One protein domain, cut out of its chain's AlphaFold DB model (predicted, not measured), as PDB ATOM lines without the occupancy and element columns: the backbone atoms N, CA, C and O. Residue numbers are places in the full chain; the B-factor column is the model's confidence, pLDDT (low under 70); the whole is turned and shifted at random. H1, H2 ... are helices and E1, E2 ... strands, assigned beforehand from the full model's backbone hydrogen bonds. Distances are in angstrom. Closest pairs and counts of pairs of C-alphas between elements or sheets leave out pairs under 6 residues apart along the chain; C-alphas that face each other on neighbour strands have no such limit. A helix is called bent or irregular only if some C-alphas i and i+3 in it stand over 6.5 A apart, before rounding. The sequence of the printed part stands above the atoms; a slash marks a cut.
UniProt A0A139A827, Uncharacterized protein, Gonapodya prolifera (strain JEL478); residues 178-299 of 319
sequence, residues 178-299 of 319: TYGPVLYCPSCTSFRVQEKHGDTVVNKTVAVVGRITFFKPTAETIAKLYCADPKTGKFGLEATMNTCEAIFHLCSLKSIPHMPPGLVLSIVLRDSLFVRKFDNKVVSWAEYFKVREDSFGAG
ATOM      1  N   THR A 178     -46.920 -46.958 -37.891       83.94
ATOM      2  CA  THR A 178     -45.552 -47.320 -38.275       83.94
ATOM      3  C   THR A 178     -44.554 -46.301 -37.735       83.94
ATOM      4  O   THR A 178     -44.689 -45.105 -37.979       83.94
ATOM      5  N   TYR A 179     -43.527 -46.786 -37.042       83.19
ATOM      6  CA  TYR A 179     -42.406 -46.015 -36.509       83.19
ATOM      7  C   TYR A 179     -41.099 -46.645 -37.006       83.19
ATOM      8  O   TYR A 179     -40.503 -47.502 -36.350       83.19
ATOM      9  N   GLY A 180     -40.678 -46.268 -38.218       83.38
ATOM     10  CA  GLY A 180     -39.577 -46.943 -38.909       83.38
ATOM     11  C   GLY A 180     -39.907 -48.427 -39.154       83.38
ATOM     12  O   GLY A 180     -40.970 -48.709 -39.701       83.38
ATOM     13  N   PRO A 181     -39.051 -49.384 -38.747       84.19
ATOM     14  CA  PRO A 181     -39.325 -50.818 -38.898       84.19
ATOM     15  C   PRO A 181     -40.305 -51.373 -37.848       84.19
ATOM     16  O   PRO A 181     -40.638 -52.562 -37.887       84.19
ATOM     17  N   VAL A 182     -40.737 -50.548 -36.884       87.69
ATOM     18  CA  VAL A 182     -41.649 -50.961 -35.816       87.69
ATOM     19  C   VAL A 182     -43.094 -50.670 -36.203       87.69
ATOM     20  O   VAL A 182     -43.441 -49.545 -36.551       87.69
ATOM     21  N   LEU A 183     -43.957 -51.675 -36.081       87.25
ATOM     22  CA  LEU A 183     -45.406 -51.533 -36.176       87.25
ATOM     23  C   LEU A 183     -46.002 -51.568 -34.768       87.25
ATOM     24  O   LEU A 183     -45.767 -52.510 -34.005       87.25
ATOM     25  N   TYR A 184     -46.803 -50.567 -34.435       87.56
ATOM     26  CA  TYR A 184     -47.505 -50.447 -33.166       87.56
ATOM     27  C   TYR A 184     -49.017 -50.526 -33.369       87.56
ATOM     28  O   TYR A 184     -49.566 -49.858 -34.239       87.56
ATOM     29  N   CYS A 185     -49.703 -51.304 -32.533       83.62
ATOM     30  CA  CYS A 185     -51.163 -51.347 -32.520       83.62
ATOM     31  C   CYS A 185     -51.730 -50.674 -31.258       83.62
ATOM     32  O   CYS A 185     -51.530 -51.218 -30.169       83.62
ATOM     33  N   PRO A 186     -52.500 -49.575 -31.373       78.88
ATOM     34  CA  PRO A 186     -53.117 -48.902 -30.222       78.88
ATOM     35  C   PRO A 186     -54.240 -49.727 -29.570       78.88
ATOM     36  O   PRO A 186     -54.488 -49.643 -28.363       78.88
ATOM     37  N   SER A 187     -54.908 -50.582 -30.348       75.50
ATOM     38  CA  SER A 187     -56.049 -51.378 -29.878       75.50
ATOM     39  C   SER A 187     -55.653 -52.480 -28.897       75.50
ATOM     40  O   SER A 187     -56.378 -52.748 -27.943       75.50
ATOM     41  N   CYS A 188     -54.489 -53.097 -29.098       72.06
ATOM     42  CA  CYS A 188     -53.967 -54.144 -28.215       72.06
ATOM     43  C   CYS A 188     -52.615 -53.828 -27.591       72.06
ATOM     44  O   CYS A 188     -52.072 -54.660 -26.865       72.06
ATOM     45  N   THR A 189     -52.073 -52.637 -27.838       82.00
ATOM     46  CA  THR A 189     -50.848 -52.128 -27.211       82.00
ATOM     47  C   THR A 189     -49.646 -53.056 -27.416       82.00
ATOM     48  O   THR A 189     -48.897 -53.377 -26.492       82.00
ATOM     49  N   SER A 190     -49.490 -53.540 -28.649       83.62
ATOM     50  CA  SER A 190     -48.425 -54.466 -29.042       83.62
ATOM     51  C   SER A 190     -47.464 -53.816 -30.030       83.62
ATOM     52  O   SER A 190     -47.911 -53.167 -30.980       83.62
ATOM     53  N   PHE A 191     -46.173 -54.068 -29.849       85.94
ATOM     54  CA  PHE A 191     -45.086 -53.646 -30.724       85.94
ATOM     55  C   PHE A 191     -44.555 -54.837 -31.517       85.94
ATOM     56  O   PHE A 191     -44.343 -55.929 -30.976       85.94
ATOM     57  N   ARG A 192     -44.321 -54.619 -32.808       85.81
ATOM     58  CA  ARG A 192     -43.817 -55.611 -33.759       85.81
ATOM     59  C   ARG A 192     -42.680 -55.024 -34.564       85.81
ATOM     60  O   ARG A 192     -42.688 -53.833 -34.826       85.81
ATOM     61  N   VAL A 193     -41.767 -55.863 -35.018       86.81
ATOM     62  CA  VAL A 193     -40.716 -55.483 -35.958       86.81
ATOM     63  C   VAL A 193     -40.932 -56.245 -37.255       86.81
ATOM     64  O   VAL A 193     -41.215 -57.445 -37.229       86.81
ATOM     65  N   GLN A 194     -40.819 -55.543 -38.377       83.44
ATOM     66  CA  GLN A 194     -40.734 -56.171 -39.690       83.44
ATOM     67  C   GLN A 194     -39.337 -56.771 -39.868       83.44
ATOM     68  O   GLN A 194     -38.346 -56.047 -39.934       83.44
ATOM     69  N   GLU A 195     -39.254 -58.095 -39.951       81.06
ATOM     70  CA  GLU A 195     -38.033 -58.812 -40.311       81.06
ATOM     71  C   GLU A 195     -38.145 -59.291 -41.763       81.06
ATOM     72  O   GLU A 195     -39.132 -59.923 -42.151       81.06
ATOM     73  N   LYS A 196     -37.135 -58.983 -42.581       77.50
ATOM     74  CA  LYS A 196     -37.063 -59.454 -43.964       77.50
ATOM     75  C   LYS A 196     -36.274 -60.763 -44.005       77.50
ATOM     76  O   LYS A 196     -35.090 -60.781 -43.682       77.50
ATOM     77  N   HIS A 197     -36.932 -61.839 -44.418       77.56
ATOM     78  CA  HIS A 197     -36.356 -63.171 -44.599       77.56
ATOM     79  C   HIS A 197     -36.409 -63.512 -46.094       77.56
ATOM     80  O   HIS A 197     -37.422 -63.998 -46.600       77.56
ATOM     81  N   GLY A 198     -35.341 -63.178 -46.828       80.94
ATOM     82  CA  GLY A 198     -35.329 -63.251 -48.296       80.94
ATOM     83  C   GLY A 198     -36.317 -62.256 -48.913       80.94
ATOM     84  O   GLY A 198     -36.275 -61.071 -48.589       80.94
ATOM     85  N   ASP A 199     -37.232 -62.733 -49.758       81.12
ATOM     86  CA  ASP A 199     -38.311 -61.915 -50.337       81.12
ATOM     87  C   ASP A 199     -39.559 -61.821 -49.442       81.12
ATOM     88  O   ASP A 199     -40.505 -61.100 -49.758       81.12
ATOM     89  N   THR A 200     -39.572 -62.516 -48.299       72.56
ATOM     90  CA  THR A 200     -40.720 -62.537 -47.383       72.56
ATOM     91  C   THR A 200     -40.535 -61.531 -46.249       72.56
ATOM     92  O   THR A 200     -39.491 -61.494 -45.598       72.56
ATOM     93  N   VAL A 201     -41.567 -60.730 -45.972       76.19
ATOM     94  CA  VAL A 201     -41.627 -59.868 -44.782       76.19
ATOM     95  C   VAL A 201     -42.433 -60.577 -43.699       76.19
ATOM     96  O   VAL A 201     -43.602 -60.899 -43.900       76.19
ATOM     97  N   VAL A 202     -41.815 -60.804 -42.542       77.69
ATOM     98  CA  VAL A 202     -42.446 -61.431 -41.378       77.69
ATOM     99  C   VAL A 202     -42.533 -60.412 -40.248       77.69
ATOM    100  O   VAL A 202     -41.551 -59.767 -39.893       77.69
ATOM    101  N   ASN A 203     -43.716 -60.274 -39.651       76.12
ATOM    102  CA  ASN A 203     -43.910 -59.429 -38.477       76.12
ATOM    103  C   ASN A 203     -43.633 -60.230 -37.206       76.12
ATOM    104  O   ASN A 203     -44.405 -61.121 -36.851       76.12
ATOM    105  N   LYS A 204     -42.579 -59.869 -36.479       78.50
ATOM    106  CA  LYS A 204     -42.257 -60.464 -35.183       78.50
ATOM    107  C   LYS A 204     -42.743 -59.569 -34.054       78.50
ATOM    108  O   LYS A 204     -42.334 -58.415 -33.956       78.50
ATOM    109  N   THR A 205     -43.592 -60.088 -33.173       76.50
ATOM    110  CA  THR A 205     -43.976 -59.377 -31.944       76.50
ATOM    111  C   THR A 205     -42.771 -59.270 -31.011       76.50
ATOM    112  O   THR A 205     -42.177 -60.288 -30.661       76.50
ATOM    113  N   VAL A 206     -42.423 -58.051 -30.595       79.31
ATOM    114  CA  VAL A 206     -41.293 -57.787 -29.683       79.31
ATOM    115  C   VAL A 206     -41.739 -57.407 -28.275       79.31
ATOM    116  O   VAL A 206     -41.039 -57.715 -27.317       79.31
ATOM    117  N   ALA A 207     -42.914 -56.791 -28.132       80.44
ATOM    118  CA  ALA A 207     -43.492 -56.476 -26.831       80.44
ATOM    119  C   ALA A 207     -45.023 -56.455 -26.903       80.44
ATOM    120  O   ALA A 207     -45.605 -55.943 -27.859       80.44
ATOM    121  N   VAL A 208     -45.685 -56.976 -25.871       77.25
ATOM    122  CA  VAL A 208     -47.142 -56.894 -25.703       77.25
ATOM    123  C   VAL A 208     -47.403 -56.270 -24.344       77.25
ATOM    124  O   VAL A 208     -47.252 -56.966 -23.354       77.25
ATOM    125  N   VAL A 209     -47.766 -54.988 -24.295       77.81
ATOM    126  CA  VAL A 209     -47.852 -54.222 -23.038       77.81
ATOM    127  C   VAL A 209     -49.143 -54.529 -22.279       77.81
ATOM    128  O   VAL A 209     -49.130 -54.841 -21.092       77.81
ATOM    129  N   GLY A 210     -50.270 -54.494 -22.983       76.31
ATOM    130  CA  GLY A 210     -51.593 -54.571 -22.376       76.31
ATOM    131  C   GLY A 210     -52.043 -53.259 -21.751       76.31
ATOM    132  O   GLY A 210     -51.396 -52.222 -21.887       76.31
ATOM    133  N   ARG A 211     -53.187 -53.316 -21.066       78.94
ATOM    134  CA  ARG A 211     -53.802 -52.179 -20.380       78.94
ATOM    135  C   ARG A 211     -53.903 -52.415 -18.879       78.94
ATOM    136  O   ARG A 211     -54.257 -53.511 -18.449       78.94
ATOM    137  N   ILE A 212     -53.617 -51.388 -18.083       78.31
ATOM    138  CA  ILE A 212     -53.781 -51.380 -16.624       78.31
ATOM    139  C   ILE A 212     -54.469 -50.081 -16.212       78.31
ATOM    140  O   ILE A 212     -54.119 -48.993 -16.670       78.31
ATOM    141  N   THR A 213     -55.450 -50.194 -15.316       77.88
ATOM    142  CA  THR A 213     -56.162 -49.045 -14.748       77.88
ATOM    143  C   THR A 213     -55.881 -48.926 -13.257       77.88
ATOM    144  O   THR A 213     -56.022 -49.891 -12.507       77.88
ATOM    145  N   PHE A 214     -55.553 -47.716 -12.816       75.69
ATOM    146  CA  PHE A 214     -55.321 -47.378 -11.417       75.69
ATOM    147  C   PHE A 214     -56.394 -46.432 -10.886       75.69
ATOM    148  O   PHE A 214     -56.942 -45.620 -11.628       75.69
ATOM    149  N   PHE A 215     -56.652 -46.461  -9.580       74.94
ATOM    150  CA  PHE A 215     -57.380 -45.367  -8.936       74.94
ATOM    151  C   PHE A 215     -56.540 -44.087  -8.942       74.94
ATOM    152  O   PHE A 215     -55.319 -44.142  -8.785       74.94
ATOM    153  N   LYS A 216     -57.198 -42.927  -9.063       76.38
ATOM    154  CA  LYS A 216     -56.544 -41.608  -9.094       76.38
ATOM    155  C   LYS A 216     -55.415 -41.429  -8.066       76.38
ATOM    156  O   LYS A 216     -54.299 -41.138  -8.488       76.38
ATOM    157  N   PRO A 217     -55.622 -41.656  -6.757       74.81
ATOM    158  CA  PRO A 217     -54.570 -41.338  -5.804       74.81
ATOM    159  C   PRO A 217     -53.457 -42.408  -5.765       74.81
ATOM    160  O   PRO A 217     -52.341 -42.128  -5.328       74.81
ATOM    161  N   THR A 218     -53.702 -43.611  -6.305       74.50
ATOM    162  CA  THR A 218     -52.651 -44.598  -6.602       74.50
ATOM    163  C   THR A 218     -51.762 -44.107  -7.734       74.50
ATOM    164  O   THR A 218     -50.542 -44.108  -7.593       74.50
ATOM    165  N   ALA A 219     -52.365 -43.647  -8.832       78.31
ATOM    166  CA  ALA A 219     -51.627 -43.101  -9.966       78.31
ATOM    167  C   ALA A 219     -50.760 -41.903  -9.546       78.31
ATOM    168  O   ALA A 219     -49.580 -41.849  -9.880       78.31
ATOM    169  N   GLU A 220     -51.314 -40.978  -8.753       77.25
ATOM    170  CA  GLU A 220     -50.579 -39.824  -8.210       77.25
ATOM    171  C   GLU A 220     -49.399 -40.244  -7.324       77.25
ATOM    172  O   GLU A 220     -48.311 -39.677  -7.430       77.25
ATOM    173  N   THR A 221     -49.595 -41.259  -6.477       77.38
ATOM    174  CA  THR A 221     -48.526 -41.815  -5.635       77.38
ATOM    175  C   THR A 221     -47.415 -42.407  -6.495       77.38
ATOM    176  O   THR A 221     -46.243 -42.128  -6.254       77.38
ATOM    177  N   ILE A 222     -47.775 -43.180  -7.524       79.81
ATOM    178  CA  ILE A 222     -46.798 -43.802  -8.417       79.81
ATOM    179  C   ILE A 222     -45.975 -42.736  -9.144       79.81
ATOM    180  O   ILE A 222     -44.747 -42.761  -9.102       79.81
ATOM    181  N   ALA A 223     -46.662 -41.761  -9.742       79.56
ATOM    182  CA  ALA A 223     -46.043 -40.639 -10.432       79.56
ATOM    183  C   ALA A 223     -45.050 -39.888  -9.533       79.56
ATOM    184  O   ALA A 223     -43.906 -39.662  -9.922       79.56
ATOM    185  N   LYS A 224     -45.469 -39.537  -8.314       77.75
ATOM    186  CA  LYS A 224     -44.657 -38.741  -7.389       77.75
ATOM    187  C   LYS A 224     -43.465 -39.507  -6.812       77.75
ATOM    188  O   LYS A 224     -42.433 -38.894  -6.570       77.75
ATOM    189  N   LEU A 225     -43.618 -40.801  -6.527       78.94
ATOM    190  CA  LEU A 225     -42.604 -41.571  -5.797       78.94
ATOM    191  C   LEU A 225     -41.661 -42.375  -6.694       78.94
ATOM    192  O   LEU A 225     -40.529 -42.612  -6.287       78.94
ATOM    193  N   TYR A 226     -42.114 -42.810  -7.874       80.00
ATOM    194  CA  TYR A 226     -41.336 -43.712  -8.736       80.00
ATOM    195  C   TYR A 226     -40.995 -43.115 -10.100       80.00
ATOM    196  O   TYR A 226     -39.990 -43.501 -10.689       80.00
ATOM    197  N   CYS A 227     -41.784 -42.159 -10.594       78.56
ATOM    198  CA  CYS A 227     -41.531 -41.537 -11.897       78.56
ATOM    199  C   CYS A 227     -40.820 -40.182 -11.787       78.56
ATOM    200  O   CYS A 227     -40.083 -39.795 -12.696       78.56
ATOM    201  N   ALA A 228     -41.050 -39.440 -10.701       75.19
ATOM    202  CA  ALA A 228     -40.425 -38.146 -10.478       75.19
ATOM    203  C   ALA A 228     -39.005 -38.290  -9.916       75.19
ATOM    204  O   ALA A 228     -38.751 -39.081  -9.008       75.19
ATOM    205  N   ASP A 229     -38.083 -37.480 -10.427       69.31
ATOM    206  CA  ASP A 229     -36.753 -37.323  -9.858       69.31
ATOM    207  C   ASP A 229     -36.872 -36.714  -8.441       69.31
ATOM    208  O   ASP A 229     -37.491 -35.655  -8.283       69.31
ATOM    209  N   PRO A 230     -36.286 -37.337  -7.400       67.56
ATOM    210  CA  PRO A 230     -36.439 -36.885  -6.015       67.56
ATOM    211  C   PRO A 230     -35.895 -35.479  -5.736       67.56
ATOM    212  O   PRO A 230     -36.312 -34.844  -4.770       67.56
ATOM    213  N   LYS A 231     -34.941 -35.001  -6.545       68.75
ATOM    214  CA  LYS A 231     -34.275 -33.706  -6.369       68.75
ATOM    215  C   LYS A 231     -35.001 -32.589  -7.108       68.75
ATOM    216  O   LYS A 231     -35.029 -31.463  -6.627       68.75
ATOM    217  N   THR A 232     -35.573 -32.880  -8.275       69.62
ATOM    218  CA  THR A 232     -36.206 -31.868  -9.139       69.62
ATOM    219  C   THR A 232     -37.731 -31.920  -9.129       69.62
ATOM    220  O   THR A 232     -38.374 -30.969  -9.571       69.62
ATOM    221  N   GLY A 233     -38.325 -33.022  -8.664       63.03
ATOM    222  CA  GLY A 233     -39.766 -33.273  -8.702       63.03
ATOM    223  C   GLY A 233     -40.342 -33.427 -10.115       63.03
ATOM    224  O   GLY A 233     -41.556 -33.560 -10.266       63.03
ATOM    225  N   LYS A 234     -39.498 -33.398 -11.155       68.31
ATOM    226  CA  LYS A 234     -39.897 -33.553 -12.558       68.31
ATOM    227  C   LYS A 234     -39.905 -35.027 -12.946       68.31
ATOM    228  O   LYS A 234     -39.111 -35.803 -12.427       68.31
ATOM    229  N   PHE A 235     -40.764 -35.404 -13.891       69.06
ATOM    230  CA  PHE A 235     -40.769 -36.759 -14.447       69.06
ATOM    231  C   PHE A 235     -39.432 -37.067 -15.129       69.06
ATOM    232  O   PHE A 235     -39.046 -36.392 -16.083       69.06
ATOM    233  N   GLY A 236     -38.737 -38.091 -14.635       73.06
ATOM    234  CA  GLY A 236     -37.519 -38.611 -15.241       73.06
ATOM    235  C   GLY A 236     -37.858 -39.712 -16.238       73.06
ATOM    236  O   GLY A 236     -38.571 -40.656 -15.896       73.06
ATOM    237  N   LEU A 237     -37.342 -39.618 -17.466       79.31
ATOM    238  CA  LEU A 237     -37.602 -40.604 -18.521       79.31
ATOM    239  C   LEU A 237     -37.212 -42.025 -18.084       79.31
ATOM    240  O   LEU A 237     -38.021 -42.945 -18.172       79.31
ATOM    241  N   GLU A 238     -35.997 -42.191 -17.562       81.88
ATOM    242  CA  GLU A 238     -35.475 -43.489 -17.126       81.88
ATOM    243  C   GLU A 238     -36.274 -44.070 -15.950       81.88
ATOM    244  O   GLU A 238     -36.711 -45.220 -15.999       81.88
ATOM    245  N   ALA A 239     -36.542 -43.258 -14.923       81.25
ATOM    246  CA  ALA A 239     -37.332 -43.663 -13.762       81.25
ATOM    247  C   ALA A 239     -38.760 -44.080 -14.158       81.25
ATOM    248  O   ALA A 239     -39.270 -45.106 -13.704       81.25
ATOM    249  N   THR A 240     -39.384 -43.335 -15.076       82.62
ATOM    250  CA  THR A 240     -40.728 -43.651 -15.575       82.62
ATOM    251  C   THR A 240     -40.730 -44.932 -16.412       82.62
ATOM    252  O   THR A 240     -41.616 -45.766 -16.239       82.62
ATOM    253  N   MET A 241     -39.722 -45.141 -17.266       84.25
ATOM    254  CA  MET A 241     -39.562 -46.387 -18.026       84.25
ATOM    255  C   MET A 241     -39.385 -47.595 -17.102       84.25
ATOM    256  O   MET A 241     -40.103 -48.581 -17.253       84.25
ATOM    257  N   ASN A 242     -38.507 -47.497 -16.101       84.81
ATOM    258  CA  ASN A 242     -38.300 -48.551 -15.100       84.81
ATOM    259  C   ASN A 242     -39.594 -48.864 -14.333       84.81
ATOM    260  O   ASN A 242     -39.918 -50.024 -14.092       84.81
ATOM    261  N   THR A 243     -40.359 -47.828 -13.988       84.88
ATOM    262  CA  THR A 243     -41.659 -47.967 -13.321       84.88
ATOM    263  C   THR A 243     -42.676 -48.683 -14.211       84.88
ATOM    264  O   THR A 243     -43.384 -49.575 -13.741       84.88
ATOM    265  N   CYS A 244     -42.735 -48.337 -15.500       84.38
ATOM    266  CA  CYS A 244     -43.617 -49.000 -16.460       84.38
ATOM    267  C   CYS A 244     -43.227 -50.469 -16.668       84.38
ATOM    268  O   CYS A 244     -44.110 -51.318 -16.656       84.38
ATOM    269  N   GLU A 245     -41.936 -50.794 -16.797       82.44
ATOM    270  CA  GLU A 245     -41.466 -52.186 -16.904       82.44
ATOM    271  C   GLU A 245     -41.787 -53.006 -15.648       82.44
ATOM    272  O   GLU A 245     -42.163 -54.171 -15.749       82.44
ATOM    273  N   ALA A 246     -41.709 -52.397 -14.460       80.19
ATOM    274  CA  ALA A 246     -42.113 -53.059 -13.224       80.19
ATOM    275  C   ALA A 246     -43.623 -53.366 -13.211       80.19
ATOM    276  O   ALA A 246     -44.036 -54.465 -12.848       80.19
ATOM    277  N   ILE A 247     -44.454 -52.412 -13.638       80.88
ATOM    278  CA  ILE A 247     -45.915 -52.565 -13.703       80.88
ATOM    279  C   ILE A 247     -46.327 -53.592 -14.772       80.88
ATOM    280  O   ILE A 247     -47.188 -54.435 -14.522       80.88
ATOM    281  N   PHE A 248     -45.695 -53.555 -15.944       79.31
ATOM    282  CA  PHE A 248     -45.928 -54.465 -17.066       79.31
ATOM    283  C   PHE A 248     -44.892 -55.593 -17.092       79.31
ATOM    284  O   PHE A 248     -44.249 -55.827 -18.107       79.31
ATOM    285  N   HIS A 249     -44.738 -56.308 -15.977       67.19
ATOM    286  CA  HIS A 249     -43.660 -57.272 -15.694       67.19
ATOM    287  C   HIS A 249     -43.385 -58.368 -16.763       67.19
ATOM    288  O   HIS A 249     -42.383 -59.071 -16.688       67.19
ATOM    289  N   LEU A 250     -44.248 -58.540 -17.771       65.44
ATOM    290  CA  LEU A 250     -44.063 -59.477 -18.891       65.44
ATOM    291  C   LEU A 250     -43.564 -58.801 -20.183       65.44
ATOM    292  O   LEU A 250     -43.494 -59.441 -21.234       65.44
ATOM    293  N   CYS A 251     -43.227 -57.516 -20.116       72.25
ATOM    294  CA  CYS A 251     -42.910 -56.667 -21.255       72.25
ATOM    295  C   CYS A 251     -41.559 -55.997 -21.013       72.25
ATOM    296  O   CYS A 251     -41.373 -55.319 -20.004       72.25
ATOM    297  N   SER A 252     -40.630 -56.125 -21.958       80.44
ATOM    298  CA  SER A 252     -39.437 -55.281 -21.964       80.44
ATOM    299  C   SER A 252     -39.691 -54.108 -22.900       80.44
ATOM    300  O   SER A 252     -39.768 -54.269 -24.114       80.44
ATOM    301  N   LEU A 253     -39.883 -52.919 -22.330       81.69
ATOM    302  CA  LEU A 253     -40.082 -51.703 -23.117       81.69
ATOM    303  C   LEU A 253     -38.753 -51.223 -23.710       81.69
ATOM    304  O   LEU A 253     -38.732 -50.639 -24.790       81.69
ATOM    305  N   LYS A 254     -37.634 -51.519 -23.037       81.31
ATOM    306  CA  LYS A 254     -36.276 -51.219 -23.515       81.31
ATOM    307  C   LYS A 254     -35.821 -52.080 -24.695       81.31
ATOM    308  O   LYS A 254     -34.863 -51.704 -25.361       81.31
ATOM    309  N   SER A 255     -36.466 -53.217 -24.965       79.44
ATOM    310  CA  SER A 255     -36.084 -54.106 -26.072       79.44
ATOM    311  C   SER A 255     -36.700 -53.722 -27.419       79.44
ATOM    312  O   SER A 255     -36.439 -54.404 -28.409       79.44
ATOM    313  N   ILE A 256     -37.526 -52.669 -27.477       85.56
ATOM    314  CA  ILE A 256     -38.155 -52.202 -28.718       85.56
ATOM    315  C   ILE A 256     -37.088 -51.482 -29.556       85.56
ATOM    316  O   ILE A 256     -36.642 -50.396 -29.179       85.56
ATOM    317  N   PRO A 257     -36.647 -52.066 -30.684       81.31
ATOM    318  CA  PRO A 257     -35.534 -51.512 -31.435       81.31
ATOM    319  C   PRO A 257     -35.984 -50.280 -32.223       81.31
ATOM    320  O   PRO A 257     -37.147 -50.154 -32.595       81.31
ATOM    321  N   HIS A 258     -35.048 -49.378 -32.520       82.00
ATOM    322  CA  HIS A 258     -35.251 -48.230 -33.417       82.00
ATOM    323  C   HIS A 258     -36.328 -47.204 -32.999       82.00
ATOM    324  O   HIS A 258     -36.580 -46.269 -33.754       82.00
ATOM    325  N   MET A 259     -36.926 -47.316 -31.805       83.69
ATOM    326  CA  MET A 259     -37.833 -46.305 -31.252       83.69
ATOM    327  C   MET A 259     -37.169 -45.528 -30.108       83.69
ATOM    328  O   MET A 259     -36.638 -46.145 -29.183       83.69
ATOM    329  N   PRO A 260     -37.233 -44.182 -30.109       84.31
ATOM    330  CA  PRO A 260     -36.784 -43.384 -28.974       84.31
ATOM    331  C   PRO A 260     -37.531 -43.771 -27.681       84.31
ATOM    332  O   PRO A 260     -38.764 -43.865 -27.705       84.31
ATOM    333  N   PRO A 261     -36.843 -43.947 -26.532       82.69
ATOM    334  CA  PRO A 261     -37.465 -44.464 -25.311       82.69
ATOM    335  C   PRO A 261     -38.691 -43.690 -24.824       82.69
ATOM    336  O   PRO A 261     -39.634 -44.293 -24.322       82.69
ATOM    337  N   GLY A 262     -38.735 -42.367 -24.979       81.75
ATOM    338  CA  GLY A 262     -39.919 -41.628 -24.543       81.75
ATOM    339  C   GLY A 262     -41.017 -41.479 -25.585       81.75
ATOM    340  O   GLY A 262     -42.136 -41.150 -25.201       81.75
ATOM    341  N   LEU A 263     -40.779 -41.847 -26.850       82.81
ATOM    342  CA  LEU A 263     -41.878 -42.146 -27.769       82.81
ATOM    343  C   LEU A 263     -42.591 -43.431 -27.327       82.81
ATOM    344  O   LEU A 263     -43.815 -43.442 -27.218       82.81
ATOM    345  N   VAL A 264     -41.830 -44.481 -26.989       84.38
ATOM    346  CA  VAL A 264     -42.378 -45.717 -26.399       84.38
ATOM    347  C   VAL A 264     -43.159 -45.387 -25.129       84.38
ATOM    348  O   VAL A 264     -44.313 -45.788 -24.998       84.38
ATOM    349  N   LEU A 265     -42.569 -44.599 -24.224       84.19
ATOM    350  CA  LEU A 265     -43.235 -44.191 -22.992       84.19
ATOM    351  C   LEU A 265     -44.527 -43.410 -23.260       84.19
ATOM    352  O   LEU A 265     -45.546 -43.700 -22.642       84.19
ATOM    353  N   SER A 266     -44.510 -42.447 -24.184       81.25
ATOM    354  CA  SER A 266     -45.693 -41.644 -24.524       81.25
ATOM    355  C   SER A 266     -46.834 -42.520 -25.039       81.25
ATOM    356  O   SER A 266     -47.975 -42.364 -24.608       81.25
ATOM    357  N   ILE A 267     -46.521 -43.495 -25.897       85.31
ATOM    358  CA  ILE A 267     -47.485 -44.478 -26.402       85.31
ATOM    359  C   ILE A 267     -48.055 -45.328 -25.256       85.31
ATOM    360  O   ILE A 267     -49.270 -45.483 -25.147       85.31
ATOM    361  N   VAL A 268     -47.200 -45.837 -24.364       84.31
ATOM    362  CA  VAL A 268     -47.621 -46.645 -23.206       84.31
ATOM    363  C   VAL A 268     -48.510 -45.836 -22.250       84.31
ATOM    364  O   VAL A 268     -49.561 -46.311 -21.822       84.31
ATOM    365  N   LEU A 269     -48.147 -44.592 -21.934       83.50
ATOM    366  CA  LEU A 269     -48.946 -43.723 -21.063       83.50
ATOM    367  C   LEU A 269     -50.299 -43.339 -21.689       83.50
ATOM    368  O   LEU A 269     -51.260 -43.088 -20.959       83.50
ATOM    369  N   ARG A 270     -50.378 -43.265 -23.021       83.56
ATOM    370  CA  ARG A 270     -51.604 -42.937 -23.760       83.56
ATOM    371  C   ARG A 270     -52.555 -44.131 -23.849       83.56
ATOM    372  O   ARG A 270     -53.727 -44.001 -23.508       83.56
ATOM    373  N   ASP A 271     -52.047 -45.284 -24.275       80.06
ATOM    374  CA  ASP A 271     -52.895 -46.391 -24.741       80.06
ATOM    375  C   ASP A 271     -52.936 -47.592 -23.784       80.06
ATOM    376  O   ASP A 271     -53.824 -48.443 -23.901       80.06
ATOM    377  N   SER A 272     -51.990 -47.670 -22.840       78.62
ATOM    378  CA  SER A 272     -51.818 -48.807 -21.926       78.62
ATOM    379  C   SER A 272     -52.078 -48.472 -20.461       78.62
ATOM    380  O   SER A 272     -52.459 -49.352 -19.692       78.62
ATOM    381  N   LEU A 273     -51.892 -47.225 -20.036       81.88
ATOM    382  CA  LEU A 273     -52.063 -46.839 -18.638       81.88
ATOM    383  C   LEU A 273     -53.224 -45.878 -18.459       81.88
ATOM    384  O   LEU A 273     -53.283 -44.816 -19.074       81.88
ATOM    385  N   PHE A 274     -54.125 -46.232 -17.545       80.88
ATOM    386  CA  PHE A 274     -55.350 -45.485 -17.312       80.88
ATOM    387  C   PHE A 274     -55.569 -45.124 -15.839       80.88
ATOM    388  O   PHE A 274     -55.092 -45.795 -14.919       80.88
ATOM    389  N   VAL A 275     -56.312 -44.041 -15.617       74.69
ATOM    390  CA  VAL A 275     -56.708 -43.531 -14.302       74.69
ATOM    391  C   VAL A 275     -58.229 -43.523 -14.189       74.69
ATOM    392  O   VAL A 275     -58.912 -42.860 -14.969       74.69
ATOM    393  N   ARG A 276     -58.763 -44.213 -13.177       76.88
ATOM    394  CA  ARG A 276     -60.173 -44.164 -12.780       76.88
ATOM    395  C   ARG A 276     -60.435 -42.921 -11.921       76.88
ATOM    396  O   ARG A 276     -59.836 -42.759 -10.852       76.88
ATOM    397  N   LYS A 277     -61.337 -42.058 -12.391       66.69
ATOM    398  CA  LYS A 277     -61.865 -40.873 -11.696       66.69
ATOM    399  C   LYS A 277     -63.083 -41.238 -10.829       66.69
ATOM    400  O   LYS A 277     -63.593 -42.354 -10.897       66.69
ATOM    401  N   PHE A 278     -63.504 -40.306  -9.967       56.53
ATOM    402  CA  PHE A 278     -64.561 -40.496  -8.956       56.53
ATOM    403  C   PHE A 278     -65.933 -40.901  -9.532       56.53
ATOM    404  O   PHE A 278     -66.743 -41.485  -8.825       56.53
ATOM    405  N   ASP A 279     -66.167 -40.643 -10.811       60.88
ATOM    406  CA  ASP A 279     -67.361 -40.970 -11.593       60.88
ATOM    407  C   ASP A 279     -67.234 -42.298 -12.366       60.88
ATOM    408  O   ASP A 279     -67.976 -42.541 -13.312       60.88
ATOM    409  N   ASN A 280     -66.259 -43.147 -12.017       64.44
ATOM    410  CA  ASN A 280     -65.845 -44.320 -12.800       64.44
ATOM    411  C   ASN A 280     -65.397 -43.996 -14.234       64.44
ATOM    412  O   ASN A 280     -65.136 -44.917 -15.012       64.44
ATOM    413  N   LYS A 281     -65.222 -42.716 -14.585       73.19
ATOM    414  CA  LYS A 281     -64.645 -42.339 -15.869       73.19
ATOM    415  C   LYS A 281     -63.173 -42.706 -15.874       73.19
ATOM    416  O   LYS A 281     -62.414 -42.358 -14.968       73.19
ATOM    417  N   VAL A 282     -62.767 -43.402 -16.921       75.31
ATOM    418  CA  VAL A 282     -61.382 -43.792 -17.146       75.31
ATOM    419  C   VAL A 282     -60.766 -42.813 -18.144       75.31
ATOM    420  O   VAL A 282     -61.390 -42.491 -19.151       75.31
ATOM    421  N   VAL A 283     -59.574 -42.296 -17.846       77.31
ATOM    422  CA  VAL A 283     -58.789 -41.451 -18.767       77.31
ATOM    423  C   VAL A 283     -57.365 -41.975 -18.890       77.31
ATOM    424  O   VAL A 283     -56.875 -42.620 -17.961       77.31
ATOM    425  N   SER A 284     -56.699 -41.694 -20.008       78.00
ATOM    426  CA  SER A 284     -55.291 -42.060 -20.193       78.00
ATOM    427  C   SER A 284     -54.387 -41.327 -19.193       78.00
ATOM    428  O   SER A 284     -54.686 -40.211 -18.746       78.00
ATOM    429  N   TRP A 285     -53.259 -41.939 -18.823       82.50
ATOM    430  CA  TRP A 285     -52.244 -41.272 -17.999       82.50
ATOM    431  C   TRP A 285     -51.655 -40.054 -18.710       82.50
ATOM    432  O   TRP A 285     -51.385 -39.051 -18.049       82.50
ATOM    433  N   ALA A 286     -51.500 -40.121 -20.035       74.62
ATOM    434  CA  ALA A 286     -51.007 -39.013 -20.851       74.62
ATOM    435  C   ALA A 286     -51.865 -37.742 -20.686       74.62
ATOM    436  O   ALA A 286     -51.333 -36.667 -20.399       74.62
ATOM    437  N   GLU A 287     -53.194 -37.876 -20.770       68.88
ATOM    438  CA  GLU A 287     -54.134 -36.777 -20.514       68.88
ATOM    439  C   GLU A 287     -54.128 -36.338 -19.047       68.88
ATOM    440  O   GLU A 287     -54.227 -35.148 -18.740       68.88
ATOM    441  N   TYR A 288     -54.033 -37.303 -18.128       71.50
ATOM    442  CA  TYR A 288     -54.152 -37.048 -16.699       71.50
ATOM    443  C   TYR A 288     -52.956 -36.276 -16.130       71.50
ATOM    444  O   TYR A 288     -53.140 -35.291 -15.415       71.50
ATOM    445  N   PHE A 289     -51.735 -36.691 -16.459       65.19
ATOM    446  CA  PHE A 289     -50.514 -36.057 -15.963       65.19
ATOM    447  C   PHE A 289     -50.050 -34.885 -16.821       65.19
ATOM    448  O   PHE A 289     -49.007 -34.312 -16.515       65.19
ATOM    449  N   LYS A 290     -50.819 -34.513 -17.861       58.09
ATOM    450  CA  LYS A 290     -50.405 -33.547 -18.885       58.09
ATOM    451  C   LYS A 290     -48.947 -33.795 -19.239       58.09
ATOM    452  O   LYS A 290     -48.109 -32.917 -19.028       58.09
ATOM    453  N   VAL A 291     -48.648 -35.015 -19.689       52.78
ATOM    454  CA  VAL A 291     -47.326 -35.348 -20.225       52.78
ATOM    455  C   VAL A 291     -47.166 -34.463 -21.455       52.78
ATOM    456  O   VAL A 291     -47.642 -34.794 -22.536       52.78
ATOM    457  N   ARG A 292     -46.670 -33.242 -21.242       40.91
ATOM    458  CA  ARG A 292     -46.528 -32.246 -22.291       40.91
ATOM    459  C   ARG A 292     -45.502 -32.791 -23.272       40.91
ATOM    460  O   ARG A 292     -44.469 -33.308 -22.855       40.91
ATOM    461  N   GLU A 293     -45.770 -32.600 -24.556       41.78
ATOM    462  CA  GLU A 293     -44.825 -32.834 -25.658       41.78
ATOM    463  C   GLU A 293     -43.511 -32.034 -25.503       41.78
ATOM    464  O   GLU A 293     -42.549 -32.252 -26.234       41.78
ATOM    465  N   ASP A 294     -43.428 -31.159 -24.495       37.84
ATOM    466  CA  ASP A 294     -42.288 -30.309 -24.144       37.84
ATOM    467  C   ASP A 294     -41.004 -31.076 -23.727       37.84
ATOM    468  O   ASP A 294     -39.997 -30.444 -23.411       37.84
ATOM    469  N   SER A 295     -40.989 -32.415 -23.737       41.16
ATOM    470  CA  SER A 295     -39.770 -33.225 -23.537       41.16
ATOM    471  C   SER A 295     -39.585 -34.409 -24.500       41.16
ATOM    472  O   SER A 295     -38.634 -35.170 -24.336       41.16
ATOM    473  N   PHE A 296     -40.408 -34.521 -25.548       40.97
ATOM    474  CA  PHE A 296     -40.095 -35.290 -26.762       40.97
ATOM    475  C   PHE A 296     -40.268 -34.348 -27.940       40.97
ATOM    476  O   PHE A 296     -41.331 -34.265 -28.548       40.97
ATOM    477  N   GLY A 297     -39.248 -33.519 -28.146       36.56
ATOM    478  CA  GLY A 297     -39.383 -32.288 -28.897       36.56
ATOM    479  C   GLY A 297     -39.994 -32.509 -30.277       36.56
ATOM    480  O   GLY A 297     -39.411 -33.168 -31.135       36.56
ATOM    481  N   ALA A 298     -41.060 -31.760 -30.553       38.53
ATOM    482  CA  ALA A 298     -41.330 -31.268 -31.898       38.53
ATOM    483  C   ALA A 298     -40.043 -30.710 -32.553       38.53
ATOM    484  O   ALA A 298     -39.890 -30.789 -33.763       38.53
ATOM    485  N   GLY A 299     -39.059 -30.248 -31.765       34.22
ATOM    486  CA  GLY A 299     -37.709 -29.903 -32.218       34.22
ATOM    487  C   GLY A 299     -36.882 -31.053 -32.821       34.22
ATOM    488  O   GLY A 299     -36.127 -30.786 -33.747       34.22
TER     489      GLY A 299
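What this domain is: This is residues 178 to 299 of the 319 residues of an uncharacterized protein of Gonapodya prolifera (strain JEL478) (UniProt A0A139A827). A long twisted hairpin, E2 and E3, reaches away from a body of helices and makes one end of the longest axis, with short E1 beside E2 as the third strand of its sheet. At the other end is a second small sheet, E4 E5 E6, with H1 over one face and short H4 on that same face; H3 lies between the two sheets near the middle, with H2 packed on it. The 122 printed residues hold four named helices and six named strands, in the order E1 E2 E3 E4 H1 H2 H3 E5 E6 H4, and the class is mixed, helices and strands. The first sheet runs E1 E2 E3, antiparallel throughout; the second runs E4 E5 E6 and is mixed, E4 parallel to E5 and E5 antiparallel to E6. The whole is compact, with a radius of gyration of the C-alphas of 15.5 A, yet elongated in outline, spanning 52 by 32 by 27 A.

Where its parts are: Find C-alpha 182 at (-41.649, -50.961, -35.816); here E1 begins, residues 182 to 185. E2 follows, residues 190 to 197, 21.5 A long, and E3, residues 200 to 208, the longest strand at 23.3 A. E4, residues 212 to 215, leads with no residue between into H1, residues 216 to 227, 15.3 A. H1 is neither bent nor irregular, but only just: C-alphas 224 and 227 are 6.2 A apart. Look next for H2, residues 237 to 247, 15.3 A, and for H3, residues 261 to 271, 15.6 A, which starts at C-alpha 261, (-37.465, -44.464, -25.311). E5 is residues 273 to 276 and E6 residues 282 to 284. H4, residues 285 to 288, ends at C-alpha 288, (-54.152, -37.048, -16.699).

How they stand to each other: Begin with E1 E2 E3, a meander, each strand the antiparallel neighbour of the one before; the sheet is only just strongly twisted, its C-alphas up to 4.3 A off the best plane. In the hairpin E1 and E2, N 183 and O 192 are within hydrogen-bond range at 2.8 A; in the hairpin E2 and E3, look at N 195 and O 202, 2.8 A. H3 only grazes this sheet, with residues 264 to 271, and only grazes the other, with residues 267 to 271. In that other sheet, N 274 and O 212 of parallel E5 and E4 are 2.9 A apart, and N 275 and O 283 of the hairpin E5 and E6 are 2.8 A apart. E4, then H1 H2 H3, then E5 form a strand-helix-strand unit, two parallel neighbour strands with helices between them in the chain. H1 is on this sheet at a height of 10.1 A, over E4 and along the strands, at 24 degrees to E4 on the local plane. H4 is on the same face, over none of the strands, at a height of 6.8 A. H1 touches H2 with residues 223 to 227 alone, at a steep tilt of 55 degrees, opposite ways; the closest C-alphas, of Cys 227 and Thr 240, are 4.3 A apart. H2 touches H3 at a steep tilt of 49 degrees, the same way, closest at the C-alphas of Leu 237 and Gly 262, 6.5 A. H3 touches H4, with the C-alphas of Arg 270 and Ala 286 closest at 4.9 A. H1 and H3 are apart. In H1, H2 and H3 every O i to N i+4 pair is within hydrogen-bond range; H4 is too short for such a pair.

The domain as a whole: The two C-alphas farthest apart, of Gly 198 and Phe 278, stand 54.0 A from each other. The printed part, residues 178 to 299, has no cut. Residues 248 to 260 make the long link, from H2 to H3. Read the B-factor column for the confidence: the mean pLDDT of the printed part is 75.2, and it is under 70 at residues 229 to 235, 249 to 250, 277 to 280, 287 and 289 to 299.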